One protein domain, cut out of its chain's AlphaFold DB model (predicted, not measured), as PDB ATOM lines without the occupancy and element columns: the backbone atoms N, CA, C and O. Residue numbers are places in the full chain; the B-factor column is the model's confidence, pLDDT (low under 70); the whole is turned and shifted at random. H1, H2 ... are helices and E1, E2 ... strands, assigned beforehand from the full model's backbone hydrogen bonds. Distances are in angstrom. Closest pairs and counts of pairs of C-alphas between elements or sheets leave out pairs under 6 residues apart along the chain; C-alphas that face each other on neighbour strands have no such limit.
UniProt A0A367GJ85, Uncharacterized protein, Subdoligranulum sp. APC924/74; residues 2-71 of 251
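AT A GLANCE: This is residues 2 to 71 of the 251 residues of an uncharacterized protein of Subdoligranulum sp. APC924/74 (UniProt A0A367GJ85). A small three-stranded sheet has one helix, H1, over one face, running along the strands, and no named helix over the other. The short H2 follows as a second, smaller turn next to H1 and off the sheet, and a long loop, residues 38 to 49, leads from it to the edge strand E2. The 70 printed residues have two helices and three strands, in the order E1 H1 H2 E2 E3; the mixed sheet runs E1 E3 E2. The class is mixed, helices and strands, with 32 residues in named elements, under half. The whole is compact, with a radius of gyration of the C-alphas of 12.2 A and spans of 36 by 29 by 17 A.

HOW THE PARTS SIT: E1, residues 10 to 15, is parallel to the inner strand E3, residues 62 to 67, with N 11 and O 62 2.8 A apart. H1, residues 20 to 30, is on the sheet at a height of 9.6 A, over E1 and E3: two layers, a helix on one face of a sheet. It runs along the strands, at 13 degrees to E3 on the local plane; its closest C-alphas to E1 are those of Ile 23 and Phe 15, 6.2 A. H2, residues 33 to 37, touches H1, closest at the C-alphas of Arg 35 and Cys 28, 6.2 A, and is not on the sheet. E2, residues 50 to 53, and E3 form an antiparallel hairpin, with N 53 and O 63 2.8 A apart. In H1 every O i to N i+4 pair is within hydrogen-bond range; in H2 0 of 1 is, but 2 of 2 O i to N i+3 pairs are.

IN THESE COORDINATES: E1 begins at C-alpha 10 (55.418, 84.522, 41.702) and is 16.5 A long. H1 is 15.5 A long, H2 8.0 A, E2 10.1 A and E3 17.1 A, ending at C-alpha 67 (53.191, 97.492, 51.646).

THE WHOLE: The C-alphas of Asp 2 and Lys 43, the two farthest apart, are 37.7 A apart. The printed part has no cut, and the link from H2 to E2 is long. Mean pLDDT of the printed part is 90.8; residues 2 to 3 and 57 to 59 are under 70.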
ATOM      1  N   ASP A   2      46.694  72.154  43.610       62.75
ATOM      2  CA  ASP A   2      47.688  71.786  42.585       62.75
ATOM      3  C   ASP A   2      48.243  73.061  41.920       62.75
ATOM      4  O   ASP A   2      48.121  73.271  40.719       62.75
ATOM      5  N   ALA A   3      48.750  73.983  42.747       67.25
ATOM      6  CA  ALA A   3      49.271  75.279  42.324       67.25
ATOM      7  C   ALA A   3      50.801  75.279  42.437       67.25
ATOM      8  O   ALA A   3      51.338  75.032  43.520       67.25
ATOM      9  N   ASP A   4      51.509  75.578  41.346       73.38
ATOM     10  CA  ASP A   4      52.978  75.666  41.319       73.38
ATOM     11  C   ASP A   4      53.467  77.057  41.763       73.38
ATOM     12  O   ASP A   4      54.160  77.780  41.036       73.38
ATOM     13  N   PHE A   5      53.060  77.461  42.971       86.44
ATOM     14  CA  PHE A   5      53.550  78.688  43.587       86.44
ATOM     15  C   PHE A   5      54.991  78.497  44.040       86.44
ATOM     16  O   PHE A   5      55.296  77.776  44.991       86.44
ATOM     17  N   SER A   6      55.889  79.190  43.354       85.19
ATOM     18  CA  SER A   6      57.311  79.187  43.647       85.19
ATOM     19  C   SER A   6      57.884  80.593  43.476       85.19
ATOM     20  O   SER A   6      57.308  81.408  42.748       85.19
ATOM     21  N   PRO A   7      59.052  80.888  44.074       82.50
ATOM     22  CA  PRO A   7      59.772  82.134  43.807       82.50
ATOM     23  C   PRO A   7      60.130  82.333  42.326       82.50
ATOM     24  O   PRO A   7      60.444  83.447  41.911       82.50
ATOM     25  N   ASP A   8      60.103  81.260  41.529       85.00
ATOM     26  CA  ASP A   8      60.351  81.333  40.096       85.00
ATOM     27  C   ASP A   8      59.111  81.794  39.316       85.00
ATOM     28  O   ASP A   8      59.281  82.409  38.260       85.00
ATOM     29  N   ASN A   9      57.900  81.574  39.843       88.31
ATOM     30  CA  ASN A   9      56.629  81.844  39.160       88.31
ATOM     31  C   ASN A   9      55.825  83.007  39.768       88.31
ATOM     32  O   ASN A   9      55.000  83.580  39.065       88.31
ATOM     33  N   VAL A  10      56.078  83.388  41.028       93.81
ATOM     34  CA  VAL A  10      55.418  84.522  41.702       93.81
ATOM     35  C   VAL A  10      56.453  85.539  42.174       93.81
ATOM     36  O   VAL A  10      57.341  85.231  42.972       93.81
ATOM     37  N   ILE A  11      56.331  86.772  41.692       94.50
ATOM     38  CA  ILE A  11      57.268  87.861  41.964       94.50
ATOM     39  C   ILE A  11      56.747  88.710  43.119       94.50
ATOM     40  O   ILE A  11      55.707  89.354  43.008       94.50
ATOM     41  N   LEU A  12      57.502  88.768  44.211       95.81
ATOM     42  CA  LEU A  12      57.200  89.640  45.341       95.81
ATOM     43  C   LEU A  12      57.983  90.952  45.232       95.81
ATOM     44  O   LEU A  12      59.216  90.940  45.212       95.81
ATOM     45  N   THR A  13      57.264  92.070  45.235       96.88
ATOM     46  CA  THR A  13      57.832  93.420  45.343       96.88
ATOM     47  C   THR A  13      57.244  94.121  46.558       96.88
ATOM     48  O   THR A  13      56.081  93.916  46.895       96.88
ATOM     49  N   CYS A  14      58.039  94.958  47.222       97.19
ATOM     50  CA  CYS A  14      57.611  95.704  48.398       97.19
ATOM     51  C   CYS A  14      57.688  97.210  48.152       97.19
ATOM     52  O   CYS A  14      58.630  97.660  47.504       97.19
ATOM     53  N   PHE A  15      56.758  97.971  48.726       97.44
ATOM     54  CA  PHE A  15      56.749  99.435  48.679       97.44
ATOM     55  C   PHE A  15      56.454 100.058  50.055       97.44
ATOM     56  O   PHE A  15      56.044  99.376  51.005       97.44
ATOM     57  N   MET A  16      56.671 101.367  50.156       97.19
ATOM     58  CA  MET A  16      56.273 102.249  51.253       97.19
ATOM     59  C   MET A  16      55.421 103.399  50.702       97.19
ATOM     60  O   MET A  16      55.452 103.696  49.512       97.19
ATOM     61  N   THR A  17      54.680 104.106  51.559       94.81
ATOM     62  CA  THR A  17      53.834 105.235  51.116       94.81
ATOM     63  C   THR A  17      54.621 106.287  50.323       94.81
ATOM     64  O   THR A  17      54.101 106.850  49.362       94.81
ATOM     65  N   ASP A  18      55.876 106.541  50.704       95.94
ATOM     66  CA  ASP A  18      56.716 107.583  50.101       95.94
ATOM     67  C   ASP A  18      57.229 107.230  48.691       95.94
ATOM     68  O   ASP A  18      57.573 108.140  47.937       95.94
ATOM     69  N   ASP A  19      57.279 105.942  48.325       96.69
ATOM     70  CA  ASP A  19      57.801 105.454  47.036       96.69
ATOM     71  C   ASP A  19      56.784 104.625  46.225       96.69
ATOM     72  O   ASP A  19      57.119 104.096  45.165       96.69
ATOM     73  N   GLN A  20      55.525 104.562  46.677       96.12
ATOM     74  CA  GLN A  20      54.479 103.690  46.128       96.12
ATOM     75  C   GLN A  20      54.287 103.810  44.608       96.12
ATOM     76  O   GLN A  20      54.185 102.793  43.926       96.12
ATOM     77  N   GLU A  21      54.281 105.033  44.062       97.06
ATOM     78  CA  GLU A  21      54.112 105.260  42.619       97.06
ATOM     79  C   GLU A  21      55.350 104.804  41.838       97.06
ATOM     80  O   GLU A  21      55.219 104.086  40.850       97.06
ATOM     81  N   GLU A  22      56.552 105.150  42.311       97.69
ATOM     82  CA  GLU A  22      57.808 104.771  41.660       97.69
ATOM     83  C   GLU A  22      57.978 103.246  41.630       97.69
ATOM     84  O   GLU A  22      58.292 102.674  40.582       97.69
ATOM     85  N   ILE A  23      57.738 102.573  42.758       98.00
ATOM     86  CA  ILE A  23      57.847 101.116  42.852       98.00
ATOM     87  C   ILE A  23      56.779 100.432  41.996       98.00
ATOM     88  O   ILE A  23      57.097  99.478  41.281       98.00
ATOM     89  N   PHE A  24      55.537 100.923  42.017       97.81
ATOM     90  CA  PHE A  24      54.471 100.394  41.167       97.81
ATOM     91  C   PHE A  24      54.815 100.521  39.680       97.81
ATOM     92  O   PHE A  24      54.692  99.544  38.940       97.81
ATOM     93  N   GLU A  25      55.285 101.691  39.239       98.00
ATOM     94  CA  GLU A  25      55.673 101.928  37.848       98.00
ATOM     95  C   GLU A  25      56.825 101.015  37.418       98.00
ATOM     96  O   GLU A  25      56.753 100.410  36.349       98.00
ATOM     97  N   GLN A  26      57.864 100.862  38.248       97.00
ATOM     98  CA  GLN A  26      58.989  99.964  37.967       97.00
ATOM     99  C   GLN A  26      58.536  98.503  37.873       97.00
ATOM    100  O   GLN A  26      58.885  97.800  36.919       97.00
ATOM    101  N   PHE A  27      57.722  98.059  38.834       95.44
ATOM    102  CA  PHE A  27      57.195  96.701  38.890       95.44
ATOM    103  C   PHE A  27      56.318  96.385  37.674       95.44
ATOM    104  O   PHE A  27      56.531  95.382  36.984       95.44
ATOM    105  N   CYS A  28      55.384  97.278  37.348       95.00
ATOM    106  CA  CYS A  28      54.488  97.110  36.212       95.00
ATOM    107  C   CYS A  28      55.226  97.241  34.875       95.00
ATOM    108  O   CYS A  28      54.993  96.436  33.982       95.00
ATOM    109  N   ALA A  29      56.162  98.182  34.720       94.25
ATOM    110  CA  ALA A  29      56.934  98.316  33.483       94.25
ATOM    111  C   ALA A  29      57.749  97.056  33.160       94.25
ATOM    112  O   ALA A  29      57.928  96.723  31.986       94.25
ATOM    113  N   GLN A  30      58.236  96.357  34.189       92.06
ATOM    114  CA  GLN A  30      59.024  95.145  34.015       92.06
ATOM    115  C   GLN A  30      58.165  93.890  33.804       92.06
ATOM    116  O   GLN A  30      58.531  93.045  32.983       92.06
ATOM    117  N   TYR A  31      57.061  93.746  34.542       91.25
ATOM    118  CA  TYR A  31      56.320  92.481  34.610       91.25
ATOM    119  C   TYR A  31      54.848  92.584  34.204       91.25
ATOM    120  O   TYR A  31      54.350  91.669  33.555       91.25
ATOM    121  N   PHE A  32      54.174  93.703  34.489       92.94
ATOM    122  CA  PHE A  32      52.731  93.873  34.255       92.94
ATOM    123  C   PHE A  32      52.396  95.168  33.487       92.94
ATOM    124  O   PHE A  32      51.673  96.021  34.010       92.94
ATOM    125  N   PRO A  33      52.881  95.370  32.240       92.44
ATOM    126  CA  PRO A  33      52.772  96.672  31.570       92.44
ATOM    127  C   PRO A  33      51.332  97.142  31.348       92.44
ATOM    128  O   PRO A  33      51.084  98.340  31.218       92.44
ATOM    129  N   TYR A  34      50.372  96.215  31.309       88.81
ATOM    130  CA  TYR A  34      48.954  96.534  31.166       88.81
ATOM    131  C   TYR A  34      48.405  97.337  32.360       88.81
ATOM    132  O   TYR A  34      47.588  98.231  32.143       88.81
ATOM    133  N   ARG A  35      48.920  97.106  33.578       92.06
ATOM    134  CA  ARG A  35      48.524  97.814  34.811       92.06
ATOM    135  C   ARG A  35      48.997  99.267  34.860       92.06
ATOM    136  O   ARG A  35      48.461 100.059  35.622       92.06
ATOM    137  N   LEU A  36      49.923  99.675  33.985       94.06
ATOM    138  CA  LEU A  36      50.299 101.090  33.833       94.06
ATOM    139  C   LEU A  36      49.164 101.956  33.254       94.06
ATOM    140  O   LEU A  36      49.286 103.179  33.223       94.06
ATOM    141  N   LYS A  37      48.081 101.343  32.758       92.62
ATOM    142  CA  LYS A  37      46.870 102.047  32.307       92.62
ATOM    143  C   LYS A  37      45.862 102.278  33.431       92.62
ATOM    144  O   LYS A  37      44.882 102.992  33.211       92.62
ATOM    145  N   ASP A  38      46.082 101.679  34.599       92.12
ATOM    146  CA  ASP A  38      45.237 101.883  35.765       92.12
ATOM    147  C   ASP A  38      45.269 103.345  36.206       92.12
ATOM    148  O   ASP A  38      46.197 104.106  35.918       92.12
ATOM    149  N   ARG A  39      44.274 103.739  36.997       93.19
ATOM    150  CA  ARG A  39      44.224 105.068  37.609       93.19
ATOM    151  C   ARG A  39      45.032 105.123  38.909       93.19
ATOM    152  O   ARG A  39      44.548 105.629  39.913       93.19
ATOM    153  N   TYR A  40      46.260 104.602  38.897       94.19
ATOM    154  CA  TYR A  40      47.083 104.439  40.107       94.19
ATOM    155  C   TYR A  40      47.541 105.752  40.753       94.19
ATOM    156  O   TYR A  40      47.922 105.776  41.917       94.19
ATOM    157  N   GLN A  41      47.440 106.860  40.019       93.75
ATOM    158  CA  GLN A  41      47.681 108.215  40.521       93.75
ATOM    159  C   GLN A  41      46.466 108.802  41.270       93.75
ATOM    160  O   GLN A  41      46.545 109.899  41.828       93.75
ATOM    161  N   GLU A  42      45.308 108.126  41.264       94.12
ATOM    162  CA  GLU A  42      44.150 108.560  42.043       94.12
ATOM    163  C   GLU A  42      44.373 108.314  43.541       94.12
ATOM    164  O   GLU A  42      44.925 107.301  43.979       94.12
ATOM    165  N   LYS A  43      43.909 109.265  44.361       91.75
ATOM    166  CA  LYS A  43      44.031 109.178  45.815       91.75
ATOM    167  C   LYS A  43      43.337 107.913  46.329       91.75
ATOM    168  O   LYS A  43      42.134 107.756  46.138       91.75
ATOM    169  N   GLY A  44      44.086 107.105  47.071       90.88
ATOM    170  CA  GLY A  44      43.598 105.889  47.719       90.88
ATOM    171  C   GLY A  44      43.795 104.611  46.903       90.88
ATOM    172  O   GLY A  44      43.445 103.544  47.388       90.88
ATOM    173  N   TYR A  45      44.397 104.680  45.707       93.44
ATOM    174  CA  TYR A  45      44.719 103.473  44.934       93.44
ATOM    175  C   TYR A  45      45.597 102.488  45.724       93.44
ATOM    176  O   TYR A  45      45.371 101.287  45.669       93.44
ATOM    177  N   PHE A  46      46.554 103.004  46.503       95.00
ATOM    178  CA  PHE A  46      47.475 102.222  47.338       95.00
ATOM    179  C   PHE A  46      46.980 101.997  48.780       95.00
ATOM    180  O   PHE A  46      47.768 101.639  49.660       95.00
ATOM    181  N   ASP A  47      45.683 102.186  49.052       93.06
ATOM    182  CA  ASP A  47      45.078 101.912  50.367       93.06
ATOM    183  C   ASP A  47      44.832 100.400  50.575       93.06
ATOM    184  O   ASP A  47      43.782  99.977  51.054       93.06
ATOM    185  N   PHE A  48      45.822  99.574  50.230       93.62
ATOM    186  CA  PHE A  48      45.832  98.127  50.429       93.62
ATOM    187  C   PHE A  48      47.094  97.686  51.176       93.62
ATOM    188  O   PHE A  48      48.100  98.399  51.242       93.62
ATOM    189  N   ARG A  49      47.042  96.488  51.765       95.94
ATOM    190  CA  ARG A  49      48.207  95.874  52.421       95.94
ATOM    191  C   ARG A  49      49.062  95.096  51.438       95.94
ATOM    192  O   ARG A  49      50.281  95.210  51.486       95.94
ATOM    193  N   ALA A  50      48.420  94.325  50.574       97.50
ATOM    194  CA  ALA A  50      49.027  93.662  49.441       97.50
ATOM    195  C   ALA A  50      48.062  93.731  48.249       97.50
ATOM    196  O   ALA A  50      46.910  94.127  48.413       97.50
ATOM    197  N   SER A  51      48.564  93.441  47.053       97.00
ATOM    198  CA  SER A  51      47.735  93.281  45.863       97.00
ATOM    199  C   SER A  51      48.395  92.301  44.903       97.00
ATOM    200  O   SER A  51      49.605  92.377  44.663       97.00
ATOM    201  N   SER A  52      47.593  91.389  44.368       95.69
ATOM    202  CA  SER A  52      47.971  90.400  43.365       95.69
ATOM    203  C   SER A  52      47.930  90.957  41.935       95.69
ATOM    204  O   SER A  52      47.113  91.802  41.557       95.69
ATOM    205  N   PHE A  53      48.861  90.467  41.121       94.06
ATOM    206  CA  PHE A  53      49.079  90.843  39.730       94.06
ATOM    207  C   PHE A  53      49.135  89.574  38.892       94.06
ATOM    208  O   PHE A  53      49.893  88.660  39.207       94.06
ATOM    209  N   ILE A  54      48.341  89.530  37.823       90.69
ATOM    210  CA  ILE A  54      48.194  88.334  36.992       90.69
ATOM    211  C   ILE A  54      49.119  88.429  35.783       90.69
ATOM    212  O   ILE A  54      49.101  89.409  35.029       90.69
ATOM    213  N   GLY A  55      49.935  87.400  35.586       87.88
ATOM    214  CA  GLY A  55      50.849  87.299  34.458       87.88
ATOM    215  C   GLY A  55      50.121  86.964  33.158       87.88
ATOM    216  O   GLY A  55      49.982  85.796  32.818       87.88
ATOM    217  N   MET A  56      49.700  87.975  32.394       77.25
ATOM    218  CA  MET A  56      49.109  87.772  31.056       77.25
ATOM    219  C   MET A  56      50.169  87.537  29.965       77.25
ATOM    220  O   MET A  56      49.917  86.835  28.992       77.25
ATOM    221  N   ASP A  57      51.368  88.098  30.155       64.62
ATOM    222  CA  ASP A  57      52.519  88.043  29.247       64.62
ATOM    223  C   ASP A  57      53.827  87.920  30.066       64.62
ATOM    224  O   ASP A  57      53.804  87.971  31.291       64.62
ATOM    225  N   ASN A  58      54.994  87.775  29.413       51.47
ATOM    226  CA  ASN A  58      56.324  87.656  30.057       51.47
ATOM    227  C   ASN A  58      56.578  86.331  30.813       51.47
ATOM    228  O   ASN A  58      57.084  86.298  31.935       51.47
ATOM    229  N   GLY A  59      56.248  85.208  30.173       64.06
ATOM    230  CA  GLY A  59      56.467  83.871  30.736       64.06
ATOM    231  C   GLY A  59      55.403  83.428  31.744       64.06
ATOM    232  O   GLY A  59      55.580  82.369  32.333       64.06
ATOM    233  N   GLY A  60      54.325  84.206  31.911       76.31
ATOM    234  CA  GLY A  60      53.172  83.847  32.743       76.31
ATOM    235  C   GLY A  60      53.434  83.936  34.246       76.31
ATOM    236  O   GLY A  60      52.810  83.208  35.005       76.31
ATOM    237  N   LYS A  61      54.393  84.768  34.678       89.38
ATOM    238  CA  LYS A  61      54.689  84.948  36.105       89.38
ATOM    239  C   LYS A  61      53.695  85.904  36.743       89.38
ATOM    240  O   LYS A  61      53.530  87.024  36.260       89.38
ATOM    241  N   ASP A  62      53.121  85.488  37.858       93.88
ATOM    242  CA  ASP A  62      52.253  86.321  38.680       93.88
ATOM    243  C   ASP A  62      53.076  87.174  39.648       93.88
ATOM    244  O   ASP A  62      54.301  87.043  39.758       93.88
ATOM    245  N   GLY A  63      52.420  88.091  40.350       95.31
ATOM    246  CA  GLY A  63      53.091  89.012  41.252       95.31
ATOM    247  C   GLY A  63      52.259  89.389  42.462       95.31
ATOM    248  O   GLY A  63      51.036  89.347  42.432       95.31
ATOM    249  N   ILE A  64      52.945  89.785  43.529       97.56
ATOM    250  CA  ILE A  64      52.349  90.368  44.728       97.56
ATOM    251  C   ILE A  64      53.127  91.639  45.060       97.56
ATOM    252  O   ILE A  64      54.355  91.615  45.182       97.56
ATOM    253  N   LEU A  65      52.409  92.747  45.214       97.75
ATOM    254  CA  LEU A  65      52.948  94.020  45.675       97.75
ATOM    255  C   LEU A  65      52.543  94.239  47.137       97.75
ATOM    256  O   LEU A  65      51.365  94.428  47.417       97.75
ATOM    257  N   LEU A  66      53.505  94.213  48.063       97.81
ATOM    258  CA  LEU A  66      53.287  94.299  49.512       97.81
ATOM    259  C   LEU A  66      53.704  95.669  50.069       97.81
ATOM    260  O   LEU A  66      54.820  96.137  49.846       97.81
ATOM    261  N   ARG A  67      52.850  96.288  50.880       97.31
ATOM    262  CA  ARG A  67      53.191  97.492  51.646       97.31
ATOM    263  C   ARG A  67      54.003  97.120  52.891       97.31
ATOM    264  O   ARG A  67      53.722  96.121  53.533       97.31
ATOM    265  N   THR A  68      55.022  97.895  53.263       95.25
ATOM    266  CA  THR A  68      55.944  97.503  54.362       95.25
ATOM    267  C   THR A  68      56.144  98.546  55.454       95.25
ATOM    268  O   THR A  68      56.769  98.261  56.474       95.25
ATOM    269  N   ASP A  69      55.579  99.738  55.290       95.44
ATOM    270  CA  ASP A  69      55.638 100.821  56.275       95.44
ATOM    271  C   ASP A  69      54.513 100.764  57.325       95.44
ATOM    272  O   ASP A  69      54.369 101.677  58.141       95.44
ATOM    273  N   ILE A  70      53.748  99.669  57.350       93.56
ATOM    274  CA  ILE A  70      52.759  99.358  58.386       93.56
ATOM    275  C   ILE A  70      53.189  98.119  59.188       93.56
ATOM    276  O   ILE A  70      53.878  97.244  58.661       93.56
ATOM    277  N   PRO A  71      52.832  98.028  60.481       93.00
ATOM    278  CA  PRO A  71      53.185  96.873  61.296       93.00
ATOM    279  C   PRO A  71      52.379  95.634  60.891       93.00
ATOM    280  O   PRO A  71      51.176  95.725  60.654       93.00
TER     281      PRO A  71